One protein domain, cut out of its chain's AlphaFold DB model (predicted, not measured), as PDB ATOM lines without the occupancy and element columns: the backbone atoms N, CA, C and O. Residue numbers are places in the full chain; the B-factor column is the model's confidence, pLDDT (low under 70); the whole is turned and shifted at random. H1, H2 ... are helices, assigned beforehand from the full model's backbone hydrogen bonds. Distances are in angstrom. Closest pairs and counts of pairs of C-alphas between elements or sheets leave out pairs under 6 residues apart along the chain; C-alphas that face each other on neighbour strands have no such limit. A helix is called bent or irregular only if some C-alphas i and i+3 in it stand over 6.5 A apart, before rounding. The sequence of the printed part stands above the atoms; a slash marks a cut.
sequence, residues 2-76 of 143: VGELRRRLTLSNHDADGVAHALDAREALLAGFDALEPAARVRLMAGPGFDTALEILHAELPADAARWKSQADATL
ATOM      1  N   VAL A   2      16.099 -36.989  22.245       62.75
ATOM      2  CA  VAL A   2      14.854 -36.176  22.242       62.75
ATOM      3  C   VAL A   2      15.106 -34.660  22.121       62.75
ATOM      4  O   VAL A   2      14.515 -33.999  21.270       62.75
ATOM      5  N   GLY A   3      16.057 -34.098  22.880       68.25
ATOM      6  CA  GLY A   3      16.348 -32.654  22.837       68.25
ATOM      7  C   GLY A   3      16.902 -32.131  21.500       68.25
ATOM      8  O   GLY A   3      16.770 -30.944  21.198       68.25
ATOM      9  N   GLU A   4      17.508 -33.003  20.691       74.00
ATOM     10  CA  GLU A   4      17.989 -32.666  19.347       74.00
ATOM     11  C   GLU A   4      16.852 -32.715  18.320       74.00
ATOM     12  O   GLU A   4      16.692 -31.778  17.536       74.00
ATOM     13  N   LEU A   5      16.012 -33.756  18.383       70.25
ATOM     14  CA  LEU A   5      14.819 -33.895  17.546       70.25
ATOM     15  C   LEU A   5      13.818 -32.760  17.788       70.25
ATOM     16  O   LEU A   5      13.308 -32.209  16.817       70.25
ATOM     17  N   ARG A   6      13.629 -32.316  19.041       74.12
ATOM     18  CA  ARG A   6      12.783 -31.155  19.378       74.12
ATOM     19  C   ARG A   6      13.134 -29.919  18.550       74.12
ATOM     20  O   ARG A   6      12.249 -29.270  18.004       74.12
ATOM     21  N   ARG A   7      14.429 -29.597  18.435       71.25
ATOM     22  CA  ARG A   7      14.893 -28.418  17.681       71.25
ATOM     23  C   ARG A   7      14.709 -28.587  16.177       71.25
ATOM     24  O   ARG A   7      14.386 -27.621  15.500       71.25
ATOM     25  N   ARG A   8      14.928 -29.799  15.660       77.50
ATOM     26  CA  ARG A   8      14.869 -30.090  14.218       77.50
ATOM     27  C   ARG A   8      13.443 -30.229  13.691       77.50
ATOM     28  O   ARG A   8      13.205 -29.892  12.540       77.50
ATOM     29  N   LEU A   9      12.524 -30.707  14.525       76.88
ATOM     30  CA  LEU A   9      11.108 -30.900  14.200       76.88
ATOM     31  C   LEU A   9      10.214 -29.775  14.746       76.88
ATOM     32  O   LEU A   9       8.995 -29.866  14.644       76.88
ATOM     33  N   THR A  10      10.802 -28.723  15.335       80.81
ATOM     34  CA  THR A  10      10.081 -27.580  15.933       80.81
ATOM     35  C   THR A  10       8.973 -27.994  16.909       80.81
ATOM     36  O   THR A  10       7.911 -27.382  16.950       80.81
ATOM     37  N   LEU A  11       9.221 -29.046  17.693       76.81
ATOM     38  CA  LEU A  11       8.255 -29.551  18.667       76.81
ATOM     39  C   LEU A  11       8.080 -28.553  19.812       76.81
ATOM     40  O   LEU A  11       9.061 -27.968  20.291       76.81
ATOM     41  N   SER A  12       6.841 -28.398  20.285       85.50
ATOM     42  CA  SER A  12       6.587 -27.658  21.517       85.50
ATOM     43  C   SER A  12       7.211 -28.388  22.715       85.50
ATOM     44  O   SER A  12       7.558 -29.569  22.632       85.50
ATOM     45  N   ASN A  13       7.376 -27.699  23.850       84.44
ATOM     46  CA  ASN A  13       7.828 -28.374  25.073       84.44
ATOM     47  C   ASN A  13       6.845 -29.484  25.473       84.44
ATOM     48  O   ASN A  13       7.287 -30.568  25.819       84.44
ATOM     49  N   HIS A  14       5.539 -29.244  25.313       85.75
ATOM     50  CA  HIS A  14       4.506 -30.240  25.582       85.75
ATOM     51  C   HIS A  14       4.677 -31.498  24.718       85.75
ATOM     52  O   HIS A  14       4.646 -32.605  25.247       85.75
ATOM     53  N   ASP A  15       4.935 -31.340  23.416       86.00
ATOM     54  CA  ASP A  15       5.155 -32.485  22.524       86.00
ATOM     55  C   ASP A  15       6.449 -33.229  22.875       86.00
ATOM     56  O   ASP A  15       6.498 -34.456  22.848       86.00
ATOM     57  N   ALA A  16       7.512 -32.495  23.217       87.75
ATOM     58  CA  ALA A  16       8.785 -33.094  23.607       87.75
ATOM     59  C   ALA A  16       8.673 -33.886  24.919       87.75
ATOM     60  O   ALA A  16       9.216 -34.988  25.001       87.75
ATOM     61  N   ASP A  17       7.956 -33.346  25.907       90.44
ATOM     62  CA  ASP A  17       7.689 -34.006  27.184       90.44
ATOM     63  C   ASP A  17       6.797 -35.237  26.970       90.44
ATOM     64  O   ASP A  17       7.108 -36.314  27.469       90.44
ATOM     65  N   GLY A  18       5.751 -35.123  26.143       92.62
ATOM     66  CA  GLY A  18       4.885 -36.248  25.780       92.62
ATOM     67  C   GLY A  18       5.651 -37.401  25.124       92.62
ATOM     68  O   GLY A  18       5.494 -38.555  25.522       92.62
ATOM     69  N   VAL A  19       6.540 -37.095  24.171       92.31
ATOM     70  CA  VAL A  19       7.413 -38.102  23.542       92.31
ATOM     71  C   VAL A  19       8.371 -38.720  24.560       92.31
ATOM     72  O   VAL A  19       8.539 -39.936  24.559       92.31
ATOM     73  N   ALA A  20       8.997 -37.916  25.424       93.31
ATOM     74  CA  ALA A  20       9.893 -38.433  26.455       93.31
ATOM     75  C   ALA A  20       9.158 -39.402  27.394       93.31
ATOM     76  O   ALA A  20       9.595 -40.536  27.562       93.31
ATOM     77  N   HIS A  21       7.991 -39.005  27.901       96.69
ATOM     78  CA  HIS A  21       7.165 -39.835  28.771       96.69
ATOM     79  C   HIS A  21       6.731 -41.150  28.115       96.69
ATOM     80  O   HIS A  21       6.808 -42.202  28.745       96.69
ATOM     81  N   ALA A  22       6.320 -41.120  26.843       96.81
ATOM     82  CA  ALA A  22       5.952 -42.335  26.118       96.81
ATOM     83  C   ALA A  22       7.143 -43.296  25.950       96.81
ATOM     84  O   ALA A  22       6.982 -44.511  26.065       96.81
ATOM     85  N   LEU A  23       8.347 -42.771  25.702       96.25
ATOM     86  CA  LEU A  23       9.553 -43.593  25.581       96.25
ATOM     87  C   LEU A  23       9.984 -44.185  26.929       96.25
ATOM     88  O   LEU A  23      10.287 -45.378  26.977       96.25
ATOM     89  N   ASP A  24       9.936 -43.401  28.008       96.94
ATOM     90  CA  ASP A  24      10.247 -43.869  29.365       96.94
ATOM     91  C   ASP A  24       9.265 -44.971  29.805       96.94
ATOM     92  O   ASP A  24       9.670 -46.027  30.298       96.94
ATOM     93  N   ALA A  25       7.961 -44.773  29.571       97.56
ATOM     94  CA  ALA A  25       6.936 -45.770  29.880       97.56
ATOM     95  C   ALA A  25       7.091 -47.041  29.029       97.56
ATOM     96  O   ALA A  25       6.944 -48.151  29.548       97.56
ATOM     97  N   ARG A  26       7.440 -46.907  27.742       97.31
ATOM     98  CA  ARG A  26       7.734 -48.048  26.861       97.31
ATOM     99  C   ARG A  26       8.926 -48.855  27.374       97.31
ATOM    100  O   ARG A  26       8.853 -50.082  27.396       97.31
ATOM    101  N   GLU A  27      10.010 -48.193  27.773       96.88
ATOM    102  CA  GLU A  27      11.184 -48.864  28.343       96.88
ATOM    103  C   GLU A  27      10.818 -49.626  29.623       96.88
ATOM    104  O   GLU A  27      11.159 -50.801  29.752       96.88
ATOM    105  N   ALA A  28      10.042 -49.010  30.519       96.50
ATOM    106  CA  ALA A  28       9.573 -49.658  31.741       96.50
ATOM    107  C   ALA A  28       8.678 -50.885  31.469       96.50
ATOM    108  O   ALA A  28       8.828 -51.918  32.124       96.50
ATOM    109  N   LEU A  29       7.774 -50.802  30.486       97.00
ATOM    110  CA  LEU A  29       6.927 -51.925  30.064       97.00
ATOM    111  C   LEU A  29       7.767 -53.107  29.559       97.00
ATOM    112  O   LEU A  29       7.560 -54.242  29.996       97.00
ATOM    113  N   LEU A  30       8.746 -52.828  28.691       96.00
ATOM    114  CA  LEU A  30       9.655 -53.833  28.129       96.00
ATOM    115  C   LEU A  30      10.603 -54.436  29.171       96.00
ATOM    116  O   LEU A  30      10.949 -55.611  29.062       96.00
ATOM    117  N   ALA A  31      11.006 -53.661  30.181       95.38
ATOM    118  CA  ALA A  31      11.830 -54.152  31.283       95.38
ATOM    119  C   ALA A  31      11.100 -55.202  32.144       95.38
ATOM    120  O   ALA A  31      11.755 -56.047  32.755       95.38
ATOM    121  N   GLY A  32       9.762 -55.186  32.158       93.31
ATOM    122  CA  GLY A  32       8.950 -56.268  32.713       93.31
ATOM    123  C   GLY A  32       7.752 -55.791  33.523       93.31
ATOM    124  O   GLY A  32       7.767 -55.869  34.749       93.31
ATOM    125  N   PHE A  33       6.674 -55.385  32.847       93.94
ATOM    126  CA  PHE A  33       5.425 -54.948  33.490       93.94
ATOM    127  C   PHE A  33       4.844 -55.957  34.492       93.94
ATOM    128  O   PHE A  33       4.421 -55.595  35.591       93.94
ATOM    129  N   ASP A  34       4.842 -57.238  34.125       92.00
ATOM    130  CA  ASP A  34       4.230 -58.295  34.931       92.00
ATOM    131  C   ASP A  34       5.046 -58.649  36.182       92.00
ATOM    132  O   ASP A  34       4.488 -59.187  37.141       92.00
ATOM    133  N   ALA A  35       6.334 -58.297  36.194       93.75
ATOM    134  CA  ALA A  35       7.249 -58.510  37.311       93.75
ATOM    135  C   ALA A  35       7.305 -57.319  38.285       93.75
ATOM    136  O   ALA A  35       7.923 -57.434  39.340       93.75
ATOM    137  N   LEU A  36       6.674 -56.185  37.955       93.81
ATOM    138  CA  LEU A  36       6.631 -55.022  38.841       93.81
ATOM    139  C   LEU A  36       5.817 -55.312  40.104       93.81
ATOM    140  O   LEU A  36       4.728 -55.895  40.029       93.81
ATOM    141  N   GLU A  37       6.297 -54.789  41.232       93.56
ATOM    142  CA  GLU A  37       5.513 -54.696  42.465       93.56
ATOM    143  C   GLU A  37       4.178 -53.971  42.204       93.56
ATOM    144  O   GLU A  37       4.132 -53.063  41.362       93.56
ATOM    145  N   PRO A  38       3.082 -54.329  42.900       93.19
ATOM    146  CA  PRO A  38       1.753 -53.803  42.588       93.19
ATOM    147  C   PRO A  38       1.687 -52.271  42.594       93.19
ATOM    148  O   PRO A  38       1.172 -51.680  41.643       93.19
ATOM    149  N   ALA A  39       2.277 -51.617  43.600       94.69
ATOM    150  CA  ALA A  39       2.321 -50.158  43.670       94.69
ATOM    151  C   ALA A  39       3.097 -49.527  42.503       94.69
ATOM    152  O   ALA A  39       2.630 -48.565  41.888       94.69
ATOM    153  N   ALA A  40       4.248 -50.101  42.138       95.31
ATOM    154  CA  ALA A  40       5.042 -49.637  41.002       95.31
ATOM    155  C   ALA A  40       4.275 -49.789  39.680       95.31
ATOM    156  O   ALA A  40       4.307 -48.896  38.833       95.31
ATOM    157  N   ARG A  41       3.531 -50.887  39.527       96.56
ATOM    158  CA  ARG A  41       2.711 -51.147  38.344       96.56
ATOM    159  C   ARG A  41       1.575 -50.139  38.201       96.56
ATOM    160  O   ARG A  41       1.394 -49.582  37.126       96.56
ATOM    161  N   VAL A  42       0.850 -49.862  39.282       96.44
ATOM    162  CA  VAL A  42      -0.236 -48.868  39.290       96.44
ATOM    163  C   VAL A  42       0.302 -47.459  39.044       96.44
ATOM    164  O   VAL A  42      -0.303 -46.698  38.295       96.44
ATOM    165  N   ARG A  43       1.474 -47.113  39.591       96.19
ATOM    166  CA  ARG A  43       2.144 -45.838  39.294       96.19
ATOM    167  C   ARG A  43       2.566 -45.720  37.833       96.19
ATOM    168  O   ARG A  43       2.421 -44.644  37.267       96.19
ATOM    169  N   LEU A  44       3.047 -46.804  37.223       97.25
ATOM    170  CA  LEU A  44       3.345 -46.834  35.793       97.25
ATOM    171  C   LEU A  44       2.067 -46.656  34.960       97.25
ATOM    172  O   LEU A  44       2.067 -45.839  34.049       97.25
ATOM    173  N   MET A  45       0.974 -47.348  35.311       97.69
ATOM    174  CA  MET A  45      -0.333 -47.187  34.654       97.69
ATOM    175  C   MET A  45      -0.861 -45.747  34.753       97.69
ATOM    176  O   MET A  45      -1.437 -45.245  33.796       97.69
ATOM    177  N   ALA A  46      -0.679 -45.089  35.901       96.94
ATOM    178  CA  ALA A  46      -1.092 -43.701  36.128       96.94
ATOM    179  C   ALA A  46      -0.119 -42.660  35.545       96.94
ATOM    180  O   ALA A  46      -0.368 -41.455  35.609       96.94
ATOM    181  N   GLY A  47       1.044 -43.109  35.071       96.38
ATOM    182  CA  GLY A  47       2.118 -42.244  34.616       96.38
ATOM    183  C   GLY A  47       1.802 -41.590  33.271       96.38
ATOM    184  O   GLY A  47       1.090 -42.165  32.440       96.38
ATOM    185  N   PRO A  48       2.360 -40.396  33.005       95.56
ATOM    186  CA  PRO A  48       2.240 -39.786  31.689       95.56
ATOM    187  C   PRO A  48       2.838 -40.707  30.617       95.56
ATOM    188  O   PRO A  48       3.836 -41.387  30.847       95.56
ATOM    189  N   GLY A  49       2.229 -40.718  29.430       96.38
ATOM    190  CA  GLY A  49       2.723 -41.479  28.280       96.38
ATOM    191  C   GLY A  49       2.467 -42.988  28.322       96.38
ATOM    192  O   GLY A  49       2.788 -43.649  27.340       96.38
ATOM    193  N   PHE A  50       1.860 -43.543  29.381       98.06
ATOM    194  CA  PHE A  50       1.571 -44.981  29.481       98.06
ATOM    195  C   PHE A  50       0.711 -45.505  28.322       98.06
ATOM    196  O   PHE A  50       1.102 -46.454  27.643       98.06
ATOM    197  N   ASP A  51      -0.431 -44.871  28.045       97.31
ATOM    198  CA  ASP A  51      -1.308 -45.317  26.955       97.31
ATOM    199  C   ASP A  51      -0.641 -45.115  25.578       97.31
ATOM    200  O   ASP A  51      -0.706 -46.000  24.730       97.31
ATOM    201  N   THR A  52       0.105 -44.022  25.376       97.69
ATOM    202  CA  THR A  52       0.895 -43.807  24.148       97.69
ATOM    203  C   THR A  52       1.992 -44.861  23.978       97.69
ATOM    204  O   THR A  52       2.243 -45.335  22.872       97.69
ATOM    205  N   ALA A  53       2.642 -45.280  25.065       98.00
ATOM    206  CA  ALA A  53       3.615 -46.364  25.033       98.00
ATOM    207  C   ALA A  53       2.966 -47.686  24.611       98.00
ATOM    208  O   ALA A  53       3.551 -48.421  23.814       98.00
ATOM    209  N   LEU A  54       1.751 -47.974  25.092       98.06
ATOM    210  CA  LEU A  54       0.978 -49.140  24.663       98.06
ATOM    211  C   LEU A  54       0.591 -49.068  23.182       98.06
ATOM    212  O   LEU A  54       0.647 -50.093  22.510       98.06
ATOM    213  N   GLU A  55       0.249 -47.891  22.654       97.44
ATOM    214  CA  GLU A  55      -0.011 -47.704  21.218       97.44
ATOM    215  C   GLU A  55       1.226 -48.019  20.369       97.44
ATOM    216  O   GLU A  55       1.127 -48.744  19.378       97.44
ATOM    217  N   ILE A  56       2.404 -47.539  20.784       96.81
ATOM    218  CA  ILE A  56       3.677 -47.862  20.123       96.81
ATOM    219  C   ILE A  56       3.936 -49.371  20.197       96.81
ATOM    220  O   ILE A  56       4.205 -50.016  19.185       96.81
ATOM    221  N   LEU A  57       3.816 -49.951  21.393       97.50
ATOM    222  CA  LEU A  57       4.065 -51.371  21.625       97.50
ATOM    223  C   LEU A  57       3.047 -52.270  20.935       97.50
ATOM    224  O   LEU A  57       3.382 -53.404  20.623       97.50
ATOM    225  N   HIS A  58       1.842 -51.796  20.634       97.50
ATOM    226  CA  HIS A  58       0.877 -52.575  19.868       97.50
ATOM    227  C   HIS A  58       1.395 -52.912  18.461       97.50
ATOM    228  O   HIS A  58       1.087 -53.982  17.940       97.50
ATOM    229  N   ALA A  59       2.231 -52.051  17.870       95.81
ATOM    230  CA  ALA A  59       2.868 -52.317  16.579       95.81
ATOM    231  C   ALA A  59       4.012 -53.350  16.661       95.81
ATOM    232  O   ALA A  59       4.330 -53.985  15.658       95.81
ATOM    233  N   GLU A  60       4.631 -53.522  17.833       94.25
ATOM    234  CA  GLU A  60       5.798 -54.395  18.034       94.25
ATOM    235  C   GLU A  60       5.426 -55.739  18.688       94.25
ATOM    236  O   GLU A  60       5.893 -56.798  18.270       94.25
ATOM    237  N   LEU A  61       4.574 -55.688  19.713       96.31
ATOM    238  CA  LEU A  61       4.165 -56.766  20.615       96.31
ATOM    239  C   LEU A  61       2.638 -56.698  20.857       96.31
ATOM    240  O   LEU A  61       2.188 -56.440  21.977       96.31
ATOM    241  N   PRO A  62       1.803 -56.929  19.825       96.81
ATOM    242  CA  PRO A  62       0.361 -56.666  19.886       96.81
ATOM    243  C   PRO A  62      -0.365 -57.430  20.999       96.81
ATOM    244  O   PRO A  62      -1.271 -56.882  21.628       96.81
ATOM    245  N   ALA A  63       0.034 -58.680  21.256       97.44
ATOM    246  CA  ALA A  63      -0.585 -59.521  22.278       97.44
ATOM    247  C   ALA A  63      -0.290 -59.021  23.703       97.44
ATOM    248  O   ALA A  63      -1.210 -58.923  24.518       97.44
ATOM    249  N   ASP A  64       0.965 -58.670  23.998       97.31
ATOM    250  CA  ASP A  64       1.351 -58.152  25.314       97.31
ATOM    251  C   ASP A  64       0.774 -56.754  25.545       97.31
ATOM    252  O   ASP A  64       0.173 -56.513  26.590       97.31
ATOM    253  N   ALA A  65       0.838 -55.868  24.546       97.56
ATOM    254  CA  ALA A  65       0.249 -54.533  24.630       97.56
ATOM    255  C   ALA A  65      -1.264 -54.586  24.910       97.56
ATOM    256  O   ALA A  65      -1.760 -53.870  25.779       97.56
ATOM    257  N   ALA A  66      -2.001 -55.474  24.229       97.88
ATOM    258  CA  ALA A  66      -3.427 -55.669  24.486       97.88
ATOM    259  C   ALA A  66      -3.686 -56.202  25.906       97.88
ATOM    260  O   ALA A  66      -4.569 -55.690  26.596       97.88
ATOM    261  N   ARG A  67      -2.896 -57.181  26.372       97.62
ATOM    262  CA  ARG A  67      -3.004 -57.724  27.736       97.62
ATOM    263  C   ARG A  67      -2.764 -56.642  28.788       97.62
ATOM    264  O   ARG A  67      -3.584 -56.486  29.693       97.62
ATOM    265  N   TRP A  68      -1.672 -55.891  28.673       97.81
ATOM    266  CA  TRP A  68      -1.320 -54.830  29.616       97.81
ATOM    267  C   TRP A  68      -2.347 -53.704  29.612       97.81
ATOM    268  O   TRP A  68      -2.727 -53.232  30.684       97.81
ATOM    269  N   LYS A  69      -2.879 -53.343  28.436       97.69
ATOM    270  CA  LYS A  69      -3.998 -52.406  28.333       97.69
ATOM    271  C   LYS A  69      -5.226 -52.902  29.094       97.69
ATOM    272  O   LYS A  69      -5.761 -52.165  29.915       97.69
ATOM    273  N   SER A  70      -5.658 -54.145  28.867       97.38
ATOM    274  CA  SER A  70      -6.811 -54.713  29.577       97.38
ATOM    275  C   SER A  70      -6.588 -54.781  31.089       97.38
ATOM    276  O   SER A  70      -7.503 -54.486  31.856       97.38
ATOM    277  N   GLN A  71      -5.375 -55.120  31.535       96.38
ATOM    278  CA  GLN A  71      -5.033 -55.109  32.955       96.38
ATOM    279  C   GLN A  71      -5.095 -53.693  33.544       96.38
ATOM    280  O   GLN A  71      -5.627 -53.515  34.639       96.38
ATOM    281  N   ALA A  72      -4.592 -52.689  32.826       96.56
ATOM    282  CA  ALA A  72      -4.662 -51.297  33.249       96.56
ATOM    283  C   ALA A  72      -6.107 -50.782  33.288       96.56
ATOM    284  O   ALA A  72      -6.493 -50.157  34.268       96.56
ATOM    285  N   ASP A  73      -6.932 -51.098  32.285       96.69
ATOM    286  CA  ASP A  73      -8.355 -50.728  32.243       96.69
ATOM    287  C   ASP A  73      -9.146 -51.330  33.415       96.69
ATOM    288  O   ASP A  73     -10.006 -50.663  33.984       96.69
ATOM    289  N   ALA A  74      -8.823 -52.562  33.820       95.81
ATOM    290  CA  ALA A  74      -9.445 -53.206  34.976       95.81
ATOM    291  C   ALA A  74      -8.938 -52.667  36.327       95.81
ATOM    292  O   ALA A  74      -9.696 -52.626  37.292       95.81
ATOM    293  N   THR A  75      -7.660 -52.279  36.410       93.31
ATOM    294  CA  THR A  75      -7.016 -51.863  37.669       93.31
ATOM    295  C   THR A  75      -7.204 -50.373  37.951       93.31
ATOM    296  O   THR A  75      -7.452 -49.979  39.087       93.31
ATOM    297  N   LEU A  76      -7.058 -49.540  36.920       95.00
ATOM    298  CA  LEU A  76      -7.014 -48.084  37.008       95.00
ATOM    299  C   LEU A  76      -7.705 -47.454  35.780       95.00
ATOM    300  O   LEU A  76      -7.032 -46.901  34.900       95.00
TER     301      LEU A  76
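This is residues 2 to 76 of the 143 residues of an uncharacterized protein of Planctomycetes bacterium (UniProt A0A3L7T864). A long, kinked helix, H2, makes the longest axis, with short H1 folded back at its first end; towards its other end, the helical hairpin of H4 and H5 and short H3 gather into a head, H4 crossing H2 steeply. The printed part has 75 residues with five named helices, H1 to H5 in chain order, and no named strand; its class is all helix. It is only just compact, close to loose, with a radius of gyration of the C-alphas of 13.2 A, and elongated, spanning 38 by 25 by 20 A.

H1, residues 2 to 8, begins at C-alpha 2 (14.854, -36.176, 22.242). H2, residues 13 to 35, is 32.5 A long, with a kink of 53 degrees near residue 29; it is irregular, C-alphas 31 and 34 being 9.4 A apart. H3 is residues 38 to 45. H4, residues 50 to 60, measures 15.4 A. H5, residues 62 to 75, measures 19.8 A and ends at C-alpha 75 (-7.016, -51.863, 37.669).

H2 is the hub, touching three helices. Its residues 16 to 20 alone touch H1 in a hairpin, opposite ways at 32 degrees, a shallow tilt only just short of steep; the closest C-alphas, of Arg 6 and Ala 16, are 6.1 A apart. Its residues 21 to 26 alone touch H4, closest at the C-alphas of Ala 22 and Ala 53, 4.8 A. H4 and H5 form a hairpin at a shallow tilt of 23 degrees, closest at the C-alphas of His 58 and Ala 65, 5.2 A. H3 only just touches H2 and H5, with 3 pairs of C-alphas within 8 A each; the closest are those of Phe 33 and Arg 41, 6.7 A, and of Met 45 and Ala 72, 6.1 A. H1 is apart from H3, H4 and H5. Every O i to N i+4 pair is within hydrogen-bond range in H3 and H5, against 2 of 3 in H1, 17 of 19 in H2 and 5 of 7 in H4.

The two farthest C-alphas, of Arg 8 and Ala 74, are 39.5 A apart. The printed part has no cut, and its four links are tight. The model's mean pLDDT over the printed part is 92.3; residues 2 to 3 are under 70.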